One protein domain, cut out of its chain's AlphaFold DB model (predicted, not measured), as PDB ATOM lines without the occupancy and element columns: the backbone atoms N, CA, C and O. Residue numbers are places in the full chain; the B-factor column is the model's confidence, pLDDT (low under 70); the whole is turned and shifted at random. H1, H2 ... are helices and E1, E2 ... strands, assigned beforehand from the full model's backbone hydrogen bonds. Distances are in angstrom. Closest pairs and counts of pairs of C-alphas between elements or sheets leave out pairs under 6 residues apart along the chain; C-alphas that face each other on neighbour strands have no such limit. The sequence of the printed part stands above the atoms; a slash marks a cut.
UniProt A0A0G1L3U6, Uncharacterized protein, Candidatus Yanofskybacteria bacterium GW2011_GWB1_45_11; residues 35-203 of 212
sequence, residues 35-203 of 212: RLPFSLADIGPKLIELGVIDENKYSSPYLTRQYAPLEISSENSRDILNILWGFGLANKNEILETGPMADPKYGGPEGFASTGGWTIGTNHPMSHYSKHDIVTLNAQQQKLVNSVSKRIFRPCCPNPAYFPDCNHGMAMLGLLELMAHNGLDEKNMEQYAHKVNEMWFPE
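Overview. This is residues 35 to 203 of the 212 residues of an uncharacterized protein of Candidatus Yanofskybacteria bacterium GW2011_GWB1_45_11 (UniProt A0A0G1L3U6). Two helices, H2 and H6, cross nearly at right angles in the core; H5 and H7 pack on H6, short H1 packs on H2, and long stretches without named elements lie round the outside. The printed part has 169 residues, with seven named helices and two named strands in the order H1 E1 H2 H3 H4 H5 E2 H6 H7. The class is mostly helix, though under half of the residues are in named elements. The whole is compact, with a radius of gyration of the C-alphas of 14.5 A, and spans 42 by 38 by 36 A.

Arrangement. Start at H1, residues 43 to 49, which touches residues 83 to 87 of H2, residues 77 to 90; the closest C-alphas, of Gly 44 and Ile 83, are 7.0 A apart. Look next at C-alphas 88 and 174, 3.8 A apart, the closest of H2 and H6, residues 167 to 181, which touch about perpendicular at 75 degrees. H5, residues 139 to 149, touches H6, closest at C-alphas 141 and 180, 5.2 A. H6 and H7, residues 186 to 200, form a helical hairpin at a shallow tilt of 33 degrees, only just short of steep; C-alphas 179 and 189 come closest, 6.4 A. H4, residues 113 to 116, touches residues 167 to 170 of H6, closest at C-alphas 114 and 167, 4.6 A. H3, residues 94 to 98, is close to but not clearly touching H5, closest at C-alphas 95 and 146, 7.2 A. Every O i to N i+4 pair is within hydrogen-bond range in H1, H2, H3, H5 and H6, and 10 of 11 in H7; H4 is too short for one.

Along the chain. Find C-alpha 43 at (-51.870, -11.033, 12.211), where H1 begins. E1, residues 71 to 73, and E2, residues 157 to 160, pair with no named strand. H2 runs 19.7 A, H5 15.3 A, H6 21.0 A and H7 20.9 A, ending at C-alpha 200, (-54.910, -4.988, 30.944).

Size, cuts and confidence. The C-alphas farthest apart, of Ala 68 and Lys 105, are 42.6 A apart. The links H1 to E1, H3 to H4 and H4 to H5 are long. The printed part has no cut, and no printed residue is under 70 in pLDDT.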
ATOM      1  N   ARG A  35     -57.652   3.938  20.961       96.69
ATOM      2  CA  ARG A  35     -57.610   3.760  19.504       96.69
ATOM      3  C   ARG A  35     -56.205   4.029  18.974       96.69
ATOM      4  O   ARG A  35     -55.717   5.159  19.070       96.69
ATOM      5  N   LEU A  36     -55.569   3.006  18.414       97.88
ATOM      6  CA  LEU A  36     -54.271   3.098  17.746       97.88
ATOM      7  C   LEU A  36     -54.460   3.455  16.260       97.88
ATOM      8  O   LEU A  36     -55.492   3.124  15.679       97.88
ATOM      9  N   PRO A  37     -53.490   4.134  15.616       97.44
ATOM     10  CA  PRO A  37     -53.632   4.605  14.235       97.44
ATOM     11  C   PRO A  37     -53.347   3.521  13.174       97.44
ATOM     12  O   PRO A  37     -53.218   3.842  11.997       97.44
ATOM     13  N   PHE A  38     -53.250   2.252  13.572       98.06
ATOM     14  CA  PHE A  38     -53.010   1.095  12.703       98.06
ATOM     15  C   PHE A  38     -53.930  -0.063  13.087       98.06
ATOM     16  O   PHE A  38     -54.558  -0.028  14.142       98.06
ATOM     17  N   SER A  39     -54.013  -1.084  12.238       98.06
ATOM     18  CA  SER A  39     -54.877  -2.254  12.417       98.06
ATOM     19  C   SER A  39     -54.073  -3.529  12.701       98.06
ATOM     20  O   SER A  39     -52.848  -3.532  12.589       98.06
ATOM     21  N   LEU A  40     -54.749  -4.626  13.071       97.94
ATOM     22  CA  LEU A  40     -54.097  -5.942  13.192       97.94
ATOM     23  C   LEU A  40     -53.918  -6.643  11.833       97.94
ATOM     24  O   LEU A  40     -53.230  -7.657  11.766       97.94
ATOM     25  N   ALA A  41     -54.516  -6.119  10.759       97.88
ATOM     26  CA  ALA A  41     -54.445  -6.640   9.395       97.88
ATOM     27  C   ALA A  41     -54.610  -8.175   9.343       97.88
ATOM     28  O   ALA A  41     -55.667  -8.687   9.715       97.88
ATOM     29  N   ASP A  42     -53.571  -8.893   8.909       98.00
ATOM     30  CA  ASP A  42     -53.540 -10.352   8.762       98.00
ATOM     31  C   ASP A  42     -52.858 -11.086   9.940       98.00
ATOM     32  O   ASP A  42     -52.601 -12.286   9.839       98.00
ATOM     33  N   ILE A  43     -52.568 -10.414  11.064       98.56
ATOM     34  CA  ILE A  43     -51.870 -11.033  12.211       98.56
ATOM     35  C   ILE A  43     -52.641 -12.244  12.739       98.56
ATOM     36  O   ILE A  43     -52.060 -13.316  12.875       98.56
ATOM     37  N   GLY A  44     -53.945 -12.097  12.995       98.25
ATOM     38  CA  GLY A  44     -54.798 -13.185  13.486       98.25
ATOM     39  C   GLY A  44     -54.729 -14.442  12.606       98.25
ATOM     40  O   GLY A  44     -54.307 -15.492  13.097       98.25
ATOM     41  N   PRO A  45     -55.041 -14.336  11.298       98.50
ATOM     42  CA  PRO A  45     -54.941 -15.463  10.373       98.50
ATOM     43  C   PRO A  45     -53.542 -16.081  10.312       98.50
ATOM     44  O   PRO A  45     -53.415 -17.303  10.277       98.50
ATOM     45  N   LYS A  46     -52.486 -15.258  10.352       98.62
ATOM     46  CA  LYS A  46     -51.105 -15.749  10.292       98.62
ATOM     47  C   LYS A  46     -50.702 -16.516  11.555       98.62
ATOM     48  O   LYS A  46     -49.968 -17.493  11.461       98.62
ATOM     49  N   LEU A  47     -51.210 -16.135  12.731       98.69
ATOM     50  CA  LEU A  47     -50.994 -16.899  13.967       98.69
ATOM     51  C   LEU A  47     -51.644 -18.288  13.912       98.69
ATOM     52  O   LEU A  47     -51.058 -19.240  14.430       98.69
ATOM     53  N   ILE A  48     -52.811 -18.410  13.268       98.44
ATOM     54  CA  ILE A  48     -53.466 -19.706  13.035       98.44
ATOM     55  C   ILE A  48     -52.665 -20.534  12.030       98.44
ATOM     56  O   ILE A  48     -52.317 -21.677  12.312       98.44
ATOM     57  N   GLU A  49     -52.327 -19.948  10.880       98.19
ATOM     58  CA  GLU A  49     -51.577 -20.621   9.810       98.19
ATOM     59  C   GLU A  49     -50.255 -21.216  10.318       98.19
ATOM     60  O   GLU A  49     -49.895 -22.342   9.978       98.19
ATOM     61  N   LEU A  50     -49.546 -20.478  11.176       98.31
ATOM     62  CA  LEU A  50     -48.267 -20.897  11.751       98.31
ATOM     63  C   LEU A  50     -48.409 -21.886  12.922       98.31
ATOM     64  O   LEU A  50     -47.393 -22.354  13.443       98.31
ATOM     65  N   GLY A  51     -49.633 -22.187  13.367       98.31
ATOM     66  CA  GLY A  51     -49.911 -23.038  14.528       98.31
ATOM     67  C   GLY A  51     -49.560 -22.398  15.875       98.31
ATOM     68  O   GLY A  51     -49.511 -23.091  16.894       98.31
ATOM     69  N   VAL A  52     -49.319 -21.081  15.898       98.50
ATOM     70  CA  VAL A  52     -49.081 -20.317  17.133       98.50
ATOM     71  C   VAL A  52     -50.349 -20.298  17.981       98.50
ATOM     72  O   VAL A  52     -50.264 -20.389  19.206       98.50
ATOM     73  N   ILE A  53     -51.508 -20.226  17.323       98.44
ATOM     74  CA  ILE A  53     -52.837 -20.370  17.917       98.44
ATOM     75  C   ILE A  53     -53.566 -21.509  17.206       98.44
ATOM     76  O   ILE A  53     -53.682 -21.519  15.986       98.44
ATOM     77  N   ASP A  54     -54.082 -22.452  17.982       98.12
ATOM     78  CA  ASP A  54     -55.038 -23.457  17.535       98.12
ATOM     79  C   ASP A  54     -56.453 -22.903  17.740       98.12
ATOM     80  O   ASP A  54     -56.897 -22.702  18.875       98.12
ATOM     81  N   GLU A  55     -57.167 -22.657  16.642       95.00
ATOM     82  CA  GLU A  55     -58.514 -22.071  16.667       95.00
ATOM     83  C   GLU A  55     -59.546 -22.932  17.416       95.00
ATOM     84  O   GLU A  55     -60.553 -22.413  17.901       95.00
ATOM     85  N   ASN A  56     -59.278 -24.234  17.585       96.31
ATOM     86  CA  ASN A  56     -60.130 -25.125  18.373       96.31
ATOM     87  C   ASN A  56     -59.898 -24.967  19.882       96.31
ATOM     88  O   ASN A  56     -60.777 -25.297  20.679       96.31
ATOM     89  N   LYS A  57     -58.717 -24.484  20.291       97.00
ATOM     90  CA  LYS A  57     -58.370 -24.230  21.701       97.00
ATOM     91  C   LYS A  57     -58.700 -22.806  22.123       97.00
ATOM     92  O   LYS A  57     -59.009 -22.570  23.291       97.00
ATOM     93  N   TYR A  58     -58.616 -21.862  21.192       97.06
ATOM     94  CA  TYR A  58     -58.904 -20.462  21.444       97.06
ATOM     95  C   TYR A  58     -59.564 -19.820  20.226       97.06
ATOM     96  O   TYR A  58     -58.965 -19.718  19.158       97.06
ATOM     97  N   SER A  59     -60.794 -19.347  20.415       95.06
ATOM     98  CA  SER A  59     -61.553 -18.630  19.396       95.06
ATOM     99  C   SER A  59     -61.746 -17.181  19.819       95.06
ATOM    100  O   SER A  59     -62.064 -16.896  20.974       95.06
ATOM    101  N   SER A  60     -61.546 -16.266  18.876       96.50
ATOM    102  CA  SER A  60     -61.721 -14.832  19.074       96.50
ATOM    103  C   SER A  60     -62.082 -14.174  17.743       96.50
ATOM    104  O   SER A  60     -61.502 -14.542  16.716       96.50
ATOM    105  N   PRO A  61     -62.986 -13.173  17.710       96.19
ATOM    106  CA  PRO A  61     -63.315 -12.463  16.470       96.19
ATOM    107  C   PRO A  61     -62.093 -11.770  15.844       96.19
ATOM    108  O   PRO A  61     -62.042 -11.568  14.630       96.19
ATOM    109  N   TYR A  62     -61.078 -11.466  16.654       96.75
ATOM    110  CA  TYR A  62     -59.839 -10.808  16.246       96.75
ATOM    111  C   TYR A  62     -58.806 -11.755  15.602       96.75
ATOM    112  O   TYR A  62     -57.773 -11.288  15.130       96.75
ATOM    113  N   LEU A  63     -59.083 -13.066  15.536       97.25
ATOM    114  CA  LEU A  63     -58.281 -14.018  14.754       97.25
ATOM    115  C   LEU A  63     -58.595 -13.980  13.250       97.25
ATOM    116  O   LEU A  63     -57.903 -14.601  12.449       97.25
ATOM    117  N   THR A  64     -59.624 -13.235  12.852       97.06
ATOM    118  CA  THR A  64     -59.916 -12.937  11.446       97.06
ATOM    119  C   THR A  64     -59.138 -11.707  10.971       97.06
ATOM    120  O   THR A  64     -58.432 -11.066  11.748       97.06
ATOM    121  N   ARG A  65     -59.259 -11.343   9.689       97.44
ATOM    122  CA  ARG A  65     -58.645 -10.113   9.169       97.44
ATOM    123  C   ARG A  65     -59.280  -8.876   9.793       97.44
ATOM    124  O   ARG A  65     -60.494  -8.699   9.714       97.44
ATOM    125  N   GLN A  66     -58.458  -7.993  10.344       97.62
ATOM    126  CA  GLN A  66     -58.896  -6.784  11.042       97.62
ATOM    127  C   GLN A  66     -58.266  -5.556  10.387       97.62
ATOM    128  O   GLN A  66     -57.149  -5.183  10.718       97.62
ATOM    129  N   TYR A  67     -58.970  -4.914   9.454       96.94
ATOM    130  CA  TYR A  67     -58.438  -3.748   8.729       96.94
ATOM    131  C   TYR A  67     -58.786  -2.400   9.363       96.94
ATOM    132  O   TYR A  67     -58.149  -1.394   9.050       96.94
ATOM    133  N   ALA A  68     -59.779  -2.364  10.251       96.81
ATOM    134  CA  ALA A  68     -60.103  -1.158  10.997       96.81
ATOM    135  C   ALA A  68     -58.975  -0.825  11.991       96.81
ATOM    136  O   ALA A  68     -58.338  -1.745  12.509       96.81
ATOM    137  N   PRO A  69     -58.732   0.467  12.285       97.50
ATOM    138  CA  PRO A  69     -57.793   0.851  13.331       97.50
ATOM    139  C   PRO A  69     -58.096   0.127  14.645       97.50
ATOM    140  O   PRO A  69     -59.259   0.010  15.034       97.50
ATOM    141  N   LEU A  70     -57.051  -0.372  15.298       97.50
ATOM    142  CA  LEU A  70     -57.142  -1.190  16.494       97.50
ATOM    143  C   LEU A  70     -57.695  -0.355  17.649       97.50
ATOM    144  O   LEU A  70     -57.083   0.623  18.083       97.50
ATOM    145  N   GLU A  71     -58.847  -0.772  18.158       96.44
ATOM    146  CA  GLU A  71     -59.449  -0.234  19.370       96.44
ATOM    147  C   GLU A  71     -59.324  -1.256  20.491       96.44
ATOM    148  O   GLU A  71     -59.763  -2.396  20.348       96.44
ATOM    149  N   ILE A  72     -58.729  -0.842  21.606       96.12
ATOM    150  CA  ILE A  72     -58.588  -1.655  22.815       96.12
ATOM    151  C   ILE A  72     -59.465  -1.041  23.898       96.12
ATOM    152  O   ILE A  72     -59.257   0.103  24.293       96.12
ATOM    153  N   SER A  73     -60.433  -1.793  24.390       94.19
ATOM    154  CA  SER A  73     -61.371  -1.379  25.428       94.19
ATOM    155  C   SER A  73     -61.436  -2.423  26.539       94.19
ATOM    156  O   SER A  73     -60.809  -3.481  26.454       94.19
ATOM    157  N   SER A  74     -62.194  -2.152  27.602       89.94
ATOM    158  CA  SER A  74     -62.449  -3.144  28.655       89.94
ATOM    159  C   SER A  74     -63.026  -4.447  28.100       89.94
ATOM    160  O   SER A  74     -62.640  -5.525  28.552       89.94
ATOM    161  N   GLU A  75     -63.895  -4.350  27.096       92.50
ATOM    162  CA  GLU A  75     -64.675  -5.462  26.553       92.50
ATOM    163  C   GLU A  75     -63.817  -6.442  25.747       92.50
ATOM    164  O   GLU A  75     -64.057  -7.644  25.808       92.50
ATOM    165  N   ASN A  76     -62.803  -5.950  25.027       95.81
ATOM    166  CA  ASN A  76     -61.947  -6.776  24.167       95.81
ATOM    167  C   ASN A  76     -60.505  -6.938  24.675       95.81
ATOM    168  O   ASN A  76     -59.707  -7.645  24.058       95.81
ATOM    169  N   SER A  77     -60.159  -6.299  25.797       94.62
ATOM    170  CA  SER A  77     -58.799  -6.255  26.351       94.62
ATOM    171  C   SER A  77     -58.132  -7.628  26.444       94.62
ATOM    172  O   SER A  77     -56.964  -7.768  26.081       94.62
ATOM    173  N   ARG A  78     -58.881  -8.644  26.891       95.19
ATOM    174  CA  ARG A  78     -58.411 -10.029  27.022       95.19
ATOM    175  C   ARG A  78     -58.076 -10.657  25.673       95.19
ATOM    176  O   ARG A  78     -57.057 -11.334  25.563       95.19
ATOM    177  N   ASP A  79     -58.913 -10.430  24.666       97.25
ATOM    178  CA  ASP A  79     -58.693 -10.981  23.333       97.25
ATOM    179  C   ASP A  79     -57.458 -10.380  22.677       97.25
ATOM    180  O   ASP A  79     -56.571 -11.094  22.207       97.25
ATOM    181  N   ILE A  80     -57.361  -9.051  22.725       98.31
ATOM    182  CA  ILE A  80     -56.213  -8.334  22.182       98.31
ATOM    183  C   ILE A  80     -54.924  -8.717  22.921       98.31
ATOM    184  O   ILE A  80     -53.894  -8.901  22.275       98.31
ATOM    185  N   LEU A  81     -54.976  -8.907  24.246       98.25
ATOM    186  CA  LEU A  81     -53.832  -9.393  25.023       98.25
ATOM    187  C   LEU A  81     -53.359 -10.757  24.525       98.25
ATOM    188  O   LEU A  81     -52.168 -10.922  24.288       98.25
ATOM    189  N   ASN A  82     -54.258 -11.728  24.352       98.25
ATOM    190  CA  ASN A  82     -53.875 -13.076  23.923       98.25
ATOM    191  C   ASN A  82     -53.301 -13.091  22.503       98.25
ATOM    192  O   ASN A  82     -52.318 -13.783  22.244       98.25
ATOM    193  N   ILE A  83     -53.871 -12.299  21.594       98.56
ATOM    194  CA  ILE A  83     -53.372 -12.188  20.218       98.56
ATOM    195  C   ILE A  83     -51.991 -11.546  20.195       98.56
ATOM    196  O   ILE A  83     -51.090 -12.063  19.539       98.56
ATOM    197  N   LEU A  84     -51.798 -10.457  20.942       98.81
ATOM    198  CA  LEU A  84     -50.501  -9.795  21.031       98.81
ATOM    199  C   LEU A  84     -49.478 -10.621  21.810       98.81
ATOM    200  O   LEU A  84     -48.295 -10.533  21.506       98.81
ATOM    201  N   TRP A  85     -49.903 -11.447  22.769       98.75
ATOM    202  CA  TRP A  85     -49.035 -12.418  23.434       98.75
ATOM    203  C   TRP A  85     -48.533 -13.453  22.424       98.75
ATOM    204  O   TRP A  85     -47.323 -13.619  22.286       98.75
ATOM    205  N   GLY A  86     -49.433 -14.088  21.668       98.56
ATOM    206  CA  GLY A  86     -49.049 -15.040  20.625       98.56
ATOM    207  C   GLY A  86     -48.149 -14.405  19.568       98.56
ATOM    208  O   GLY A  86     -47.115 -14.970  19.223       98.56
ATOM    209  N   PHE A  87     -48.498 -13.201  19.112       98.88
ATOM    210  CA  PHE A  87     -47.690 -12.430  18.172       98.88
ATOM    211  C   PHE A  87     -46.304 -12.092  18.728       98.88
ATOM    212  O   PHE A  87     -45.321 -12.429  18.080       98.88
ATOM    213  N   GLY A  88     -46.206 -11.500  19.921       98.81
ATOM    214  CA  GLY A  88     -44.924 -11.138  20.532       98.81
ATOM    215  C   GLY A  88     -44.046 -12.354  20.828       98.81
ATOM    216  O   GLY A  88     -42.835 -12.281  20.688       98.81
ATOM    217  N   LEU A  89     -44.644 -13.501  21.174       98.69
ATOM    218  CA  LEU A  89     -43.915 -14.761  21.334       98.69
ATOM    219  C   LEU A  89     -43.359 -15.265  19.996       98.69
ATOM    220  O   LEU A  89     -42.239 -15.768  19.943       98.69
ATOM    221  N   ALA A  90     -44.161 -15.190  18.935       98.75
ATOM    222  CA  ALA A  90     -43.880 -15.828  17.655       98.75
ATOM    223  C   ALA A  90     -43.010 -14.989  16.712       98.75
ATOM    224  O   ALA A  90     -42.212 -15.548  15.952       98.75
ATOM    225  N   ASN A  91     -43.199 -13.668  16.726       98.88
ATOM    226  CA  ASN A  91     -42.502 -12.756  15.837       98.88
ATOM    227  C   ASN A  91     -41.009 -12.737  16.168       98.88
ATOM    228  O   ASN A  91     -40.612 -12.695  17.333       98.88
ATOM    229  N   LYS A  92     -40.166 -12.797  15.140       98.69
ATOM    230  CA  LYS A  92     -38.717 -12.779  15.312       98.69
ATOM    231  C   LYS A  92     -38.272 -11.434  15.891       98.69
ATOM    232  O   LYS A  92     -38.453 -10.397  15.256       98.69
ATOM    233  N   ASN A  93     -37.646 -11.457  17.068       98.62
ATOM    234  CA  ASN A  93     -37.155 -10.259  17.738       98.62
ATOM    235  C   ASN A  93     -35.890 -10.530  18.566       98.62
ATOM    236  O   ASN A  93     -35.864 -11.407  19.429       98.62
ATOM    237  N   GLU A  94     -34.849  -9.715  18.382       98.00
ATOM    238  CA  GLU A  94     -33.574  -9.872  19.098       98.00
ATOM    239  C   GLU A  94     -33.694  -9.719  20.627       98.00
ATOM    240  O   GLU A  94     -32.846 -10.239  21.356       98.00
ATOM    241  N   ILE A  95     -34.750  -9.065  21.135       98.69
ATOM    242  CA  ILE A  95     -35.035  -8.976  22.579       98.69
ATOM    243  C   ILE A  95     -35.256 -10.370  23.177       98.69
ATOM    244  O   ILE A  95     -34.835 -10.632  24.303       98.69
ATOM    245  N   LEU A  96     -35.883 -11.277  22.432       98.62
ATOM    246  CA  LEU A  96     -36.132 -12.646  22.879       98.62
ATOM    247  C   LEU A  96     -34.889 -13.536  22.744       98.62
ATOM    248  O   LEU A  96     -34.701 -14.471  23.515       98.62
ATOM    249  N   GLU A  97     -34.011 -13.225  21.793       97.88
ATOM    250  CA  GLU A  97     -32.813 -14.024  21.508       97.88
ATOM    251  C   GLU A  97     -31.614 -13.631  22.382       97.88
ATOM    252  O   GLU A  97     -30.784 -14.474  22.721       97.88
ATOM    253  N   THR A  98     -31.514 -12.352  22.752       97.19
ATOM    254  CA  THR A  98     -30.337 -11.785  23.438       97.19
ATOM    255  C   THR A  98     -30.674 -10.981  24.694       97.19
ATOM    256  O   THR A  98     -29.773 -10.547  25.413       97.19
ATOM    257  N   GLY A  99     -31.961 -10.761  24.968       97.50
ATOM    258  CA  GLY A  99     -32.422 -10.027  26.140       97.50
ATOM    259  C   GLY A  99     -32.491 -10.876  27.416       97.50
ATOM    260  O   GLY A  99     -31.991 -11.999  27.470       97.50
ATOM    261  N   PRO A 100     -33.131 -10.357  28.480       97.88
ATOM    262  CA  PRO A 100     -33.070 -10.931  29.824       97.88
ATOM    263  C   PRO A 100     -33.600 -12.365  29.939       97.88
ATOM    264  O   PRO A 100     -33.117 -13.110  30.783       97.88
ATOM    265  N   MET A 101     -34.561 -12.773  29.101       97.56
ATOM    266  CA  MET A 101     -35.067 -14.156  29.096       97.56
ATOM    267  C   MET A 101     -34.034 -15.176  28.599       97.56
ATOM    268  O   MET A 101     -34.142 -16.353  28.935       97.56
ATOM    269  N   ALA A 102     -33.045 -14.738  27.818       96.25
ATOM    270  CA  ALA A 102     -31.953 -15.578  27.331       96.25
ATOM    271  C   ALA A 102     -30.783 -15.672  28.331       96.25
ATOM    272  O   ALA A 102     -29.816 -16.391  28.076       96.25
ATOM    273  N   ASP A 103     -30.849 -14.962  29.466       96.62
ATOM    274  CA  ASP A 103     -29.813 -15.003  30.498       96.62
ATOM    275  C   ASP A 103     -29.693 -16.434  31.077       96.62
ATOM    276  O   ASP A 103     -30.679 -16.965  31.612       96.62
ATOM    277  N   PRO A 104     -28.501 -17.067  31.019       94.56
ATOM    278  CA  PRO A 104     -28.294 -18.435  31.491       94.56
ATOM    279  C   PRO A 104     -28.713 -18.680  32.941       94.56
ATOM    280  O   PRO A 104     -29.040 -19.815  33.290       94.56
ATOM    281  N   LYS A 105     -28.749 -17.642  33.789       96.69
ATOM    282  CA  LYS A 105     -29.183 -17.779  35.189       96.69
ATOM    283  C   LYS A 105     -30.630 -18.265  35.332       96.69
ATOM    284  O   LYS A 105     -30.990 -18.755  36.399       96.69
ATOM    285  N   TYR A 106     -31.449 -18.114  34.290       95.50
ATOM    286  CA  TYR A 106     -32.839 -18.570  34.272       95.50
ATOM    287  C   TYR A 106     -33.019 -19.971  33.672       95.50
ATOM    288  O   TYR A 106     -34.127 -20.495  33.693       95.50
ATOM    289  N   GLY A 107     -31.956 -20.601  33.156       94.12
ATOM    290  CA  GLY A 107     -32.045 -21.932  32.543       94.12
ATOM    291  C   GLY A 107     -32.723 -21.954  31.167       94.12
ATOM    292  O   GLY A 107     -33.053 -23.028  30.672       94.12
ATOM    293  N   GLY A 108     -32.901 -20.787  30.542       92.88
ATOM    294  CA  GLY A 108     -33.524 -20.616  29.230       92.88
ATOM    295  C   GLY A 108     -34.922 -19.986  29.291       92.88
ATOM    296  O   GLY A 108     -35.502 -19.838  30.367       92.88
ATOM    297  N   PRO A 109     -35.483 -19.609  28.129       96.00
ATOM    298  CA  PRO A 109     -36.737 -18.871  28.074       96.00
ATOM    299  C   PRO A 109     -37.965 -19.734  28.379       96.00
ATOM    300  O   PRO A 109     -38.999 -19.181  28.708       96.00
ATOM    301  N   GLU A 110     -37.882 -21.064  28.284       95.00
ATOM    302  CA  GLU A 110     -39.040 -21.970  28.335       95.00
ATOM    303  C   GLU A 110     -39.815 -21.911  29.660       95.00
ATOM    304  O   GLU A 110     -41.044 -21.981  29.647       95.00
ATOM    305  N   GLY A 111     -39.124 -21.710  30.786       95.31
ATOM    306  CA  GLY A 111     -39.717 -21.733  32.128       95.31
ATOM    307  C   GLY A 111     -40.503 -20.479  32.530       95.31
ATOM    308  O   GLY A 111     -41.094 -20.456  33.610       95.31
ATOM    309  N   PHE A 112     -40.520 -19.431  31.705       98.06
ATOM    310  CA  PHE A 112     -41.255 -18.205  32.009       98.06
ATOM    311  C   PHE A 112     -42.760 -18.358  31.778       98.06
ATOM    312  O   PHE A 112     -43.215 -19.163  30.970       98.06
ATOM    313  N   ALA A 113     -43.564 -17.535  32.452       97.56
ATOM    314  CA  ALA A 113     -45.016 -17.567  32.288       97.56
ATOM    315  C   ALA A 113     -45.450 -17.188  30.860       97.56
ATOM    316  O   ALA A 113     -46.465 -17.686  30.379       97.56
ATOM    317  N   SER A 114     -44.684 -16.342  30.167       97.62
ATOM    318  CA  SER A 114     -44.931 -15.980  28.765       97.62
ATOM    319  C   SER A 114     -44.720 -17.125  27.775       97.62
ATOM    320  O   SER A 114     -45.260 -17.065  26.678       97.62
ATOM    321  N   THR A 115     -43.967 -18.162  28.127       97.50
ATOM    322  CA  THR A 115     -43.693 -19.316  27.257       97.50
ATOM    323  C   THR A 115     -44.362 -20.568  27.799       97.50
ATOM    324  O   THR A 115     -45.234 -21.112  27.137       97.50
ATOM    325  N   GLY A 116     -44.046 -20.986  29.026       95.62
ATOM    326  CA  GLY A 116     -44.617 -22.173  29.661       95.62
ATOM    327  C   GLY A 116     -46.118 -22.047  29.936       95.62
ATOM    328  O   GLY A 116     -46.821 -23.052  30.004       95.62
ATOM    329  N   GLY A 117     -46.634 -20.817  30.046       94.88
ATOM    330  CA  GLY A 117     -48.071 -20.548  30.138       94.88
ATOM    331  C   GLY A 117     -48.802 -20.539  28.790       94.88
ATOM    332  O   GLY A 117     -50.033 -20.491  28.776       94.88
ATOM    333  N   TRP A 118     -48.090 -20.579  27.658       97.38
ATOM    334  CA  TRP A 118     -48.703 -20.571  26.331       97.38
ATOM    335  C   TRP A 118     -49.161 -21.980  25.940       97.38
ATOM    336  O   TRP A 118     -48.385 -22.805  25.472       97.38
ATOM    337  N   THR A 119     -50.443 -22.279  26.137       95.06
ATOM    338  CA  THR A 119     -50.999 -23.634  25.928       95.06
ATOM    339  C   THR A 119     -52.010 -23.723  24.784       95.06
ATOM    340  O   THR A 119     -52.495 -24.810  24.461       95.06
ATOM    341  N   ILE A 120     -52.310 -22.591  24.141       94.81
ATOM    342  CA  ILE A 120     -53.331 -22.481  23.091       94.81
ATOM    343  C   ILE A 120     -52.784 -22.662  21.670       94.81
ATOM    344  O   ILE A 120     -53.552 -22.563  20.724       94.81
ATOM    345  N   GLY A 121     -51.487 -22.939  21.501       94.94
ATOM    346  CA  GLY A 121     -50.892 -23.281  20.205       94.94
ATOM    347  C   GLY A 121     -51.085 -24.748  19.808       94.94
ATOM    348  O   GLY A 121     -51.451 -25.600  20.628       94.94
ATOM    349  N   THR A 122     -50.807 -25.058  18.541       95.12
ATOM    350  CA  THR A 122     -50.807 -26.434  18.016       95.12
ATOM    351  C   THR A 122     -49.574 -27.201  18.490       95.12
ATOM    352  O   THR A 122     -49.671 -28.371  18.856       95.12
ATOM    353  N   ASN A 123     -48.421 -26.527  18.522       92.44
ATOM    354  CA  ASN A 123     -47.133 -27.098  18.911       92.44
ATOM    355  C   ASN A 123     -46.621 -26.503  20.226       92.44
ATOM    356  O   ASN A 123     -47.191 -25.566  20.785       92.44
ATOM    357  N   HIS A 124     -45.495 -27.036  20.698       95.06
ATOM    358  CA  HIS A 124     -44.781 -26.490  21.844       95.06
ATOM    359  C   HIS A 124     -44.415 -25.002  21.628       95.06
ATOM    360  O   HIS A 124     -43.958 -24.663  20.534       95.06
ATOM    361  N   PRO A 125     -44.525 -24.112  22.635       95.12
ATOM    362  CA  PRO A 125     -44.251 -22.673  22.484       95.12
ATOM    363  C   PRO A 125     -42.863 -22.362  21.915       95.12
ATOM    364  O   PRO A 125     -42.701 -21.486  21.065       95.12
ATOM    365  N   MET A 126     -41.856 -23.149  22.304       97.31
ATOM    366  CA  MET A 126     -40.487 -23.002  21.795       97.31
ATOM    367  C   MET A 126     -40.337 -23.350  20.305       97.31
ATOM    368  O   MET A 126     -39.324 -23.012  19.691       97.31
ATOM    369  N   SER A 127     -41.335 -23.972  19.676       97.50
ATOM    370  CA  SER A 127     -41.402 -24.129  18.216       97.50
ATOM    371  C   SER A 127     -41.703 -22.816  17.493       97.50
ATOM    372  O   SER A 127     -41.465 -22.734  16.290       97.50
ATOM    373  N   HIS A 128     -42.166 -21.790  18.210       98.25
ATOM    374  CA  HIS A 128     -42.548 -20.491  17.656       98.25
ATOM    375  C   HIS A 128     -41.747 -19.321  18.233       98.25
ATOM    376  O   HIS A 128     -41.616 -18.313  17.552       98.25
ATOM    377  N   TYR A 129     -41.174 -19.472  19.431       98.44
ATOM    378  CA  TYR A 129     -40.406 -18.437  20.126       98.44
ATOM    379  C   TYR A 129     -39.359 -17.748  19.231       98.44
ATOM    380  O   TYR A 129     -38.348 -18.367  18.890       98.44
ATOM    381  N   SER A 130     -39.602 -16.481  18.866       98.50
ATOM    382  CA  SER A 130     -38.746 -15.651  17.999       98.50
ATOM    383  C   SER A 130     -38.354 -16.300  16.659       98.50
ATOM    384  O   SER A 130     -37.201 -16.228  16.223       98.50
ATOM    385  N   LYS A 131     -39.290 -16.986  15.991       98.38
ATOM    386  CA  LYS A 131     -38.982 -17.780  14.782       98.38
ATOM    387  C   LYS A 131     -39.594 -17.272  13.491       98.38
ATOM    388  O   LYS A 131     -39.102 -17.645  12.428       98.38
ATOM    389  N   HIS A 132     -40.647 -16.468  13.563       98.50
ATOM    390  CA  HIS A 132     -41.450 -16.146  12.389       98.50
ATOM    391  C   HIS A 132     -41.327 -14.683  12.001       98.50
ATOM    392  O   HIS A 132     -41.482 -13.798  12.836       98.50
ATOM    393  N   ASP A 133     -41.153 -14.418  10.711       97.25
ATOM    394  CA  ASP A 133     -41.213 -13.065  10.158       97.25
ATOM    395  C   ASP A 133     -42.680 -12.694   9.868       97.25
ATOM    396  O   ASP A 133     -43.143 -12.656   8.720       97.25
ATOM    397  N   ILE A 134     -43.468 -12.497  10.932       98.31
ATOM    398  CA  ILE A 134     -44.856 -12.023  10.812       98.31
ATOM    399  C   ILE A 134     -44.830 -10.542  10.433       98.31
ATOM    400  O   ILE A 134     -45.475 -10.150   9.459       98.31
ATOM    401  N   VAL A 135     -44.039  -9.756  11.169       98.19
ATOM    402  CA  VAL A 135     -43.756  -8.341  10.932       98.19
ATOM    403  C   VAL A 135     -42.253  -8.105  11.062       98.19
ATOM    404  O   VAL A 135     -41.654  -8.375  12.100       98.19
ATOM    405  N   THR A 136     -41.647  -7.539  10.018       98.00
ATOM    406  CA  THR A 136     -40.219  -7.205  10.008       98.00
ATOM    407  C   THR A 136     -40.002  -5.749  10.417       98.00
ATOM    408  O   THR A 136     -40.605  -4.832   9.850       98.00
ATOM    409  N   LEU A 137     -39.106  -5.535  11.381       98.56
ATOM    410  CA  LEU A 137     -38.635  -4.214  11.789       98.56
ATOM    411  C   LEU A 137     -37.323  -3.888  11.076       98.56
ATOM    412  O   LEU A 137     -36.405  -4.705  11.029       98.56
ATOM    413  N   ASN A 138     -37.202  -2.671  10.549       98.44
ATOM    414  CA  ASN A 138     -35.897  -2.168  10.125       98.44
ATOM    415  C   ASN A 138     -35.032  -1.794  11.346       98.44
ATOM    416  O   ASN A 138     -35.521  -1.691  12.472       98.44
ATOM    417  N   ALA A 139     -33.742  -1.530  11.124       98.56
ATOM    418  CA  ALA A 139     -32.795  -1.241  12.204       98.56
ATOM    419  C   ALA A 139     -33.217  -0.065  13.109       98.56
ATOM    420  O   ALA A 139     -33.011  -0.108  14.323       98.56
ATOM    421  N   GLN A 140     -33.835   0.977  12.544       98.56
ATOM    422  CA  GLN A 140     -34.299   2.127  13.319       98.56
ATOM    423  C   GLN A 140     -35.527   1.775  14.168       98.56
ATOM    424  O   GLN A 140     -35.604   2.179  15.329       98.56
ATOM    425  N   GLN A 141     -36.455   0.993  13.617       98.81
ATOM    426  CA  GLN A 141     -37.631   0.497  14.335       98.81
ATOM    427  C   GLN A 141     -37.231  -0.454  15.468       98.81
ATOM    428  O   GLN A 141     -37.686  -0.272  16.594       98.81
ATOM    429  N   GLN A 142     -36.316  -1.399  15.224       98.81
ATOM    430  CA  GLN A 142     -35.813  -2.298  16.270       98.81
ATOM    431  C   GLN A 142     -35.115  -1.519  17.392       98.81
ATOM    432  O   GLN A 142     -35.370  -1.753  18.574       98.81
ATOM    433  N   LYS A 143     -34.279  -0.530  17.044       98.69
ATOM    434  CA  LYS A 143     -33.637   0.345  18.035       98.69
ATOM    435  C   LYS A 143     -34.666   1.095  18.885       98.69
ATOM    436  O   LYS A 143     -34.463   1.247  20.091       98.69
ATOM    437  N   LEU A 144     -35.759   1.544  18.273       98.81
ATOM    438  CA  LEU A 144     -36.853   2.202  18.975       98.81
ATOM    439  C   LEU A 144     -37.570   1.240  19.935       98.81
ATOM    440  O   LEU A 144     -37.721   1.571  21.109       98.81
ATOM    441  N   VAL A 145     -37.911   0.024  19.492       98.81
ATOM    442  CA  VAL A 145     -38.503  -1.017  20.356       98.81
ATOM    443  C   VAL A 145     -37.580  -1.350  21.532       98.81
ATOM    444  O   VAL A 145     -38.032  -1.367  22.677       98.81
ATOM    445  N   ASN A 146     -36.276  -1.523  21.302       98.69
ATOM    446  CA  ASN A 146     -35.287  -1.753  22.362       98.69
ATOM    447  C   ASN A 146     -35.228  -0.616  23.390       98.69
ATOM    448  O   ASN A 146     -35.043  -0.867  24.580       98.69
ATOM    449  N   SER A 147     -35.324   0.634  22.931       98.62
ATOM    450  CA  SER A 147     -35.296   1.827  23.784       98.62
ATOM    451  C   SER A 147     -36.555   1.900  24.650       98.62
ATOM    452  O   SER A 147     -36.465   1.932  25.879       98.62
ATOM    453  N   VAL A 148     -37.727   1.858  24.012       98.75
ATOM    454  CA  VAL A 148     -39.023   2.051  24.672       98.75
ATOM    455  C   VAL A 148     -39.354   0.885  25.596       98.75
ATOM    456  O   VAL A 148     -39.769   1.099  26.733       98.75
ATOM    457  N   SER A 149     -39.124  -0.358  25.165       98.69
ATOM    458  CA  SER A 149     -39.466  -1.546  25.960       98.69
ATOM    459  C   SER A 149     -38.774  -1.578  27.326       98.69
ATOM    460  O   SER A 149     -39.326  -2.152  28.262       98.69
ATOM    461  N   LYS A 150     -37.616  -0.921  27.485       98.62
ATOM    462  CA  LYS A 150     -36.899  -0.781  28.767       98.62
ATOM    463  C   LYS A 150     -37.550   0.208  29.740       98.62
ATOM    464  O   LYS A 150     -37.199   0.197  30.915       98.62
ATOM    465  N   ARG A 151     -38.462   1.059  29.263       97.62
ATOM    466  CA  ARG A 151     -39.150   2.100  30.049       97.62
ATOM    467  C   ARG A 151     -40.631   1.811  30.287       97.62
ATOM    468  O   ARG A 151     -41.253   2.484  31.101       97.62
ATOM    469  N   ILE A 152     -41.193   0.802  29.621       97.81
ATOM    470  CA  ILE A 152     -42.575   0.370  29.845       97.81
ATOM    471  C   ILE A 152     -42.610  -0.722  30.904       97.81
ATOM    472  O   ILE A 152     -42.135  -1.832  30.671       97.81
ATOM    473  N   PHE A 153     -43.221  -0.415  32.045       95.88
ATOM    474  CA  PHE A 153     -43.376  -1.332  33.172       95.88
ATOM    475  C   PHE A 153     -44.827  -1.766  33.335       95.88
ATOM    476  O   PHE A 153     -45.758  -1.031  32.997       95.88
ATOM    477  N   ARG A 154     -45.012  -2.971  33.871       92.88
ATOM    478  CA  ARG A 154     -46.323  -3.493  34.256       92.88
ATOM    479  C   ARG A 154     -46.626  -3.059  35.693       92.88
ATOM    480  O   ARG A 154     -45.726  -3.091  36.521       92.88
ATOM    481  N   PRO A 155     -47.874  -2.721  36.047       89.56
ATOM    482  CA  PRO A 155     -48.203  -2.336  37.422       89.56
ATOM    483  C   PRO A 155     -48.027  -3.452  38.470       89.56
ATOM    484  O   PRO A 155     -47.948  -3.161  39.658       89.56
ATOM    485  N   CYS A 156     -47.967  -4.725  38.063       88.69
ATOM    486  CA  CYS A 156     -47.853  -5.863  38.982       88.69
ATOM    487  C   CYS A 156     -46.411  -6.248  39.367       88.69
ATOM    488  O   CYS A 156     -46.233  -7.010  40.317       88.69
ATOM    489  N   CYS A 157     -45.385  -5.777  38.647       90.81
ATOM    490  CA  CYS A 157     -43.986  -6.126  38.911       90.81
ATOM    491  C   CYS A 157     -43.003  -5.098  38.311       90.81
ATOM    492  O   CYS A 157     -43.348  -4.396  37.364       90.81
ATOM    493  N   PRO A 158     -41.749  -5.023  38.794       92.44
ATOM    494  CA  PRO A 158     -40.766  -4.058  38.291       92.44
ATOM    495  C   PRO A 158     -40.096  -4.480  36.970       92.44
ATOM    496  O   PRO A 158     -39.148  -3.830  36.535       92.44
ATOM    497  N   ASN A 159     -40.544  -5.562  36.326       95.56
ATOM    498  CA  ASN A 159     -39.936  -6.030  35.085       95.56
ATOM    499  C   ASN A 159     -40.436  -5.188  33.894       95.56
ATOM    500  O   ASN A 159     -41.649  -5.012  33.724       95.56
ATOM    501  N   PRO A 160     -39.528  -4.667  33.047       98.00
ATOM    502  CA  PRO A 160     -39.914  -3.903  31.867       98.00
ATOM    503  C   PRO A 160     -40.510  -4.815  30.781       98.00
ATOM    504  O   PRO A 160     -40.395  -6.040  30.841       98.00
ATOM    505  N   ALA A 161     -41.118  -4.252  29.736       98.38
ATOM    506  CA  ALA A 161     -41.500  -5.001  28.531       98.38
ATOM    507  C   ALA A 161     -40.275  -5.614  27.821       98.38
ATOM    508  O   ALA A 161     -40.396  -6.651  27.182       98.38
ATOM    509  N   TYR A 162     -39.082  -5.033  28.018       98.69
ATOM    510  CA  TYR A 162     -37.796  -5.608  27.597       98.69
ATOM    511  C   TYR A 162     -37.474  -6.939  28.296       98.69
ATOM    512  O   TYR A 162     -36.657  -7.708  27.803       98.69
ATOM    513  N   PHE A 163     -38.121  -7.232  29.430       98.56
ATOM    514  CA  PHE A 163     -38.129  -8.553  30.054       98.56
ATOM    515  C   PHE A 163     -39.554  -9.140  29.985       98.56
ATOM    516  O   PHE A 163     -40.323  -9.010  30.945       98.56
ATOM    517  N   PRO A 164     -39.949  -9.747  28.849       98.31
ATOM    518  CA  PRO A 164     -41.313 -10.219  28.613       98.31
ATOM    519  C   PRO A 164     -41.562 -11.604  29.241       98.31
ATOM    520  O   PRO A 164     -41.935 -12.561  28.570       98.31
ATOM    521  N   ASP A 165     -41.361 -11.717  30.551       97.81
ATOM    522  CA  ASP A 165     -41.439 -12.951  31.350       97.81
ATOM    523  C   ASP A 165     -42.864 -13.475  31.616       97.81
ATOM    524  O   ASP A 165     -43.050 -14.610  32.058       97.81
ATOM    525  N   CYS A 166     -43.887 -12.667  31.344       97.69
ATOM    526  CA  CYS A 166     -45.296 -13.026  31.484       97.69
ATOM    527  C   CYS A 166     -46.102 -12.663  30.235       97.69
ATOM    528  O   CYS A 166     -45.644 -11.904  29.379       97.69
ATOM    529  N   ASN A 167     -47.331 -13.171  30.148       97.50
ATOM    530  CA  ASN A 167     -48.253 -12.879  29.050       97.50
ATOM    531  C   ASN A 167     -48.422 -11.376  28.772       97.50
ATOM    532  O   ASN A 167     -48.356 -10.957  27.624       97.50
ATOM    533  N   HIS A 168     -48.561 -10.553  29.815       97.81
ATOM    534  CA  HIS A 168     -48.677  -9.098  29.681       97.81
ATOM    535  C   HIS A 168     -47.395  -8.464  29.127       97.81
ATOM    536  O   HIS A 168     -47.456  -7.535  28.329       97.81
ATOM    537  N   GLY A 169     -46.227  -8.952  29.558       98.25
ATOM    538  CA  GLY A 169     -44.937  -8.457  29.083       98.25
ATOM    539  C   GLY A 169     -44.709  -8.800  27.617       98.25
ATOM    540  O   GLY A 169     -44.327  -7.929  26.842       98.25
ATOM    541  N   MET A 170     -45.022 -10.037  27.236       98.81
ATOM    542  CA  MET A 170     -44.925 -10.507  25.856       98.81
ATOM    543  C   MET A 170     -45.935  -9.814  24.934       98.81
ATOM    544  O   MET A 170     -45.571  -9.374  23.850       98.81
ATOM    545  N   ALA A 171     -47.177  -9.624  25.392       98.81
ATOM    546  CA  ALA A 171     -48.179  -8.852  24.660       98.81
ATOM    547  C   ALA A 171     -47.764  -7.389  24.478       98.81
ATOM    548  O   ALA A 171     -47.952  -6.816  23.405       98.81
ATOM    549  N   MET A 172     -47.169  -6.779  25.509       98.81
ATOM    550  CA  MET A 172     -46.655  -5.418  25.405       98.81
ATOM    551  C   MET A 172     -45.478  -5.329  24.430       98.81
ATOM    552  O   MET A 172     -45.436  -4.391  23.641       98.81
ATOM    553  N   LEU A 173     -44.556  -6.299  24.430       98.88
ATOM    554  CA  LEU A 173     -43.496  -6.367  23.419       98.88
ATOM    555  C   LEU A 173     -44.100  -6.416  22.005       98.88
ATOM    556  O   LEU A 173     -43.785  -5.544  21.196       98.88
ATOM    557  N   GLY A 174     -45.052  -7.321  21.762       98.88
ATOM    558  CA  GLY A 174     -45.755  -7.414  20.482       98.88
ATOM    559  C   GLY A 174     -46.446  -6.105  20.076       98.88
ATOM    560  O   GLY A 174     -46.356  -5.671  18.928       98.88
ATOM    561  N   LEU A 175     -47.082  -5.402  21.019       98.88
ATOM    562  CA  LEU A 175     -47.667  -4.087  20.748       98.88
ATOM    563  C   LEU A 175     -46.608  -3.065  20.309       98.88
ATOM    564  O   LEU A 175     -46.829  -2.329  19.348       98.88
ATOM    565  N   LEU A 176     -45.461  -3.014  20.994       98.94
ATOM    566  CA  LEU A 176     -44.366  -2.093  20.668       98.94
ATOM    567  C   LEU A 176     -43.786  -2.372  19.278       98.94
ATOM    568  O   LEU A 176     -43.502  -1.423  18.545       98.94
ATOM    569  N   GLU A 177     -43.661  -3.642  18.894       98.88
ATOM    570  CA  GLU A 177     -43.245  -4.039  17.547       98.88
ATOM    571  C   GLU A 177     -44.215  -3.509  16.485       98.88
ATOM    572  O   GLU A 177     -43.784  -2.869  15.524       98.88
ATOM    573  N   LEU A 178     -45.528  -3.675  16.683       98.88
ATOM    574  CA  LEU A 178     -46.528  -3.149  15.750       98.88
ATOM    575  C   LEU A 178     -46.522  -1.622  15.685       98.88
ATOM    576  O   LEU A 178     -46.624  -1.059  14.595       98.88
ATOM    577  N   MET A 179     -46.375  -0.940  16.822       98.88
ATOM    578  CA  MET A 179     -46.297   0.521  16.848       98.88
ATOM    579  C   MET A 179     -45.078   1.031  16.070       98.88
ATOM    580  O   MET A 179     -45.216   1.919  15.228       98.88
ATOM    581  N   ALA A 180     -43.901   0.439  16.289       98.81
ATOM    582  CA  ALA A 180     -42.691   0.817  15.568       98.81
ATOM    583  C   ALA A 180     -42.794   0.490  14.070       98.81
ATOM    584  O   ALA A 180     -42.438   1.326  13.234       98.81
ATOM    585  N   HIS A 181     -43.326  -0.687  13.714       98.75
ATOM    586  CA  HIS A 181     -43.561  -1.079  12.322       98.75
ATOM    587  C   HIS A 181     -44.451  -0.069  11.585       98.75
ATOM    588  O   HIS A 181     -44.146   0.316  10.458       98.75
ATOM    589  N   ASN A 182     -45.493   0.425  12.257       98.62
ATOM    590  CA  ASN A 182     -46.425   1.425  11.728       98.62
ATOM    591  C   ASN A 182     -45.937   2.880  11.878       98.62
ATOM    592  O   ASN A 182     -46.697   3.817  11.638       98.62
ATOM    593  N   GLY A 183     -44.672   3.091  12.251       98.50
ATOM    594  CA  GLY A 183     -44.027   4.405  12.210       98.50
ATOM    595  C   GLY A 183     -44.371   5.338  13.369       98.50
ATOM    596  O   GLY A 183     -44.188   6.548  13.233       98.50
ATOM    597  N   LEU A 184     -44.857   4.818  14.500       98.69
ATOM    598  CA  LEU A 184     -45.025   5.634  15.704       98.69
ATOM    599  C   LEU A 184     -43.656   6.031  16.271       98.69
ATOM    600  O   LEU A 184     -42.703   5.254  16.239       98.69
ATOM    601  N   ASP A 185     -43.577   7.245  16.811       98.31
ATOM    602  CA  ASP A 185     -42.400   7.728  17.528       98.31
ATOM    603  C   ASP A 185     -42.380   7.265  18.996       98.31
ATOM    604  O   ASP A 185     -43.359   6.740  19.530       98.31
ATOM    605  N   GLU A 186     -41.241   7.486  19.660       98.50
ATOM    606  CA  GLU A 186     -41.005   7.118  21.063       98.50
ATOM    607  C   GLU A 186     -42.115   7.614  21.999       98.50
ATOM    608  O   GLU A 186     -42.671   6.840  22.778       98.50
ATOM    609  N   LYS A 187     -42.488   8.892  21.875       98.06
ATOM    610  CA  LYS A 187     -43.490   9.523  22.737       98.06
ATOM    611  C   LYS A 187     -44.860   8.870  22.574       98.06
ATOM    612  O   LYS A 187     -45.523   8.590  23.573       98.06
ATOM    613  N   ASN A 188     -45.303   8.642  21.339       98.19
ATOM    614  CA  ASN A 188     -46.595   8.011  21.091       98.19
ATOM    615  C   ASN A 188     -46.590   6.550  21.547       98.19
ATOM    616  O   ASN A 188     -47.561   6.115  22.163       98.19
ATOM    617  N   MET A 189     -45.500   5.809  21.314       98.75
ATOM    618  CA  MET A 189     -45.362   4.431  21.799       98.75
ATOM    619  C   MET A 189     -45.513   4.345  23.318       98.75
ATOM    620  O   MET A 189     -46.272   3.509  23.807       98.75
ATOM    621  N   GLU A 190     -44.847   5.230  24.061       98.19
ATOM    622  CA  GLU A 190     -44.950   5.269  25.521       98.19
ATOM    623  C   GLU A 190     -46.369   5.608  25.983       98.19
ATOM    624  O   GLU A 190     -46.947   4.907  26.817       98.19
ATOM    625  N   GLN A 191     -46.980   6.636  25.391       97.44
ATOM    626  CA  GLN A 191     -48.338   7.052  25.738       97.44
ATOM    627  C   GLN A 191     -49.379   5.959  25.475       97.44
ATOM    628  O   GLN A 191     -50.257   5.735  26.312       97.44
ATOM    629  N   TYR A 192     -49.299   5.271  24.334       98.19
ATOM    630  CA  TYR A 192     -50.203   4.167  24.024       98.19
ATOM    631  C   TYR A 192     -49.965   2.969  24.944       98.19
ATOM    632  O   TYR A 192     -50.932   2.435  25.484       98.19
ATOM    633  N   ALA A 193     -48.710   2.591  25.192       97.69
ATOM    634  CA  ALA A 193     -48.373   1.481  26.081       97.69
ATOM    635  C   ALA A 193     -48.925   1.679  27.504       97.69
ATOM    636  O   ALA A 193     -49.522   0.761  28.069       97.69
ATOM    637  N   HIS A 194     -48.800   2.884  28.069       94.94
ATOM    638  CA  HIS A 194     -49.356   3.187  29.392       94.94
ATOM    639  C   HIS A 194     -50.883   3.077  29.426       94.94
ATOM    640  O   HIS A 194     -51.424   2.408  30.306       94.94
ATOM    641  N   LYS A 195     -51.577   3.646  28.435       93.94
ATOM    642  CA  LYS A 195     -53.043   3.552  28.355       93.94
ATOM    643  C   LYS A 195     -53.528   2.114  28.156       93.94
ATOM    644  O   LYS A 195     -54.560   1.728  28.694       93.94
ATOM    645  N   VAL A 196     -52.798   1.303  27.392       95.88
ATOM    646  CA  VAL A 196     -53.145  -0.113  27.198       95.88
ATOM    647  C   VAL A 196     -52.919  -0.919  28.479       95.88
ATOM    648  O   VAL A 196     -53.763  -1.745  28.825       95.88
ATOM    649  N   ASN A 197     -51.862  -0.632  29.247       93.75
ATOM    650  CA  ASN A 197     -51.676  -1.232  30.571       93.75
ATOM    651  C   ASN A 197     -52.871  -0.962  31.499       93.75
ATOM    652  O   ASN A 197     -53.299  -1.868  32.208       93.75
ATOM    653  N   GLU A 198     -53.467   0.233  31.479       89.62
ATOM    654  CA  GLU A 198     -54.679   0.498  32.269       89.62
ATOM    655  C   GLU A 198     -55.812  -0.486  31.921       89.62
ATOM    656  O   GLU A 198     -56.532  -0.957  32.807       89.62
ATOM    657  N   MET A 199     -55.951  -0.859  30.647       91.44
ATOM    658  CA  MET A 199     -56.962  -1.821  30.197       91.44
ATOM    659  C   MET A 199     -56.629  -3.260  30.587       91.44
ATOM    660  O   MET A 199     -57.536  -4.003  30.954       91.44
ATOM    661  N   TRP A 200     -55.352  -3.640  30.571       93.75
ATOM    662  CA  TRP A 200     -54.910  -4.988  30.944       93.75
ATOM    663  C   TRP A 200     -54.807  -5.230  32.454       93.75
ATOM    664  O   TRP A 200     -54.804  -6.380  32.884       93.75
ATOM    665  N   PHE A 201     -54.800  -4.172  33.269       90.38
ATOM    666  CA  PHE A 201     -54.769  -4.260  34.732       90.38
ATOM    667  C   PHE A 201     -55.970  -3.536  35.386       90.38
ATOM    668  O   PHE A 201     -55.787  -2.579  36.144       90.38
ATOM    669  N   PRO A 202     -57.222  -3.968  35.123       81.06
ATOM    670  CA  PRO A 202     -58.425  -3.252  35.560       81.06
ATOM    671  C   PRO A 202     -58.606  -3.216  37.087       81.06
ATOM    672  O   PRO A 202     -59.111  -2.229  37.618       81.06
ATOM    673  N   GLU A 203     -58.166  -4.246  37.810       73.56
ATOM    674  CA  GLU A 203     -58.265  -4.301  39.279       73.56
ATOM    675  C   GLU A 203     -57.332  -3.286  39.954       73.56
ATOM    676  O   GLU A 203     -57.688  -2.664  40.955       73.56
TER     677      GLU A 203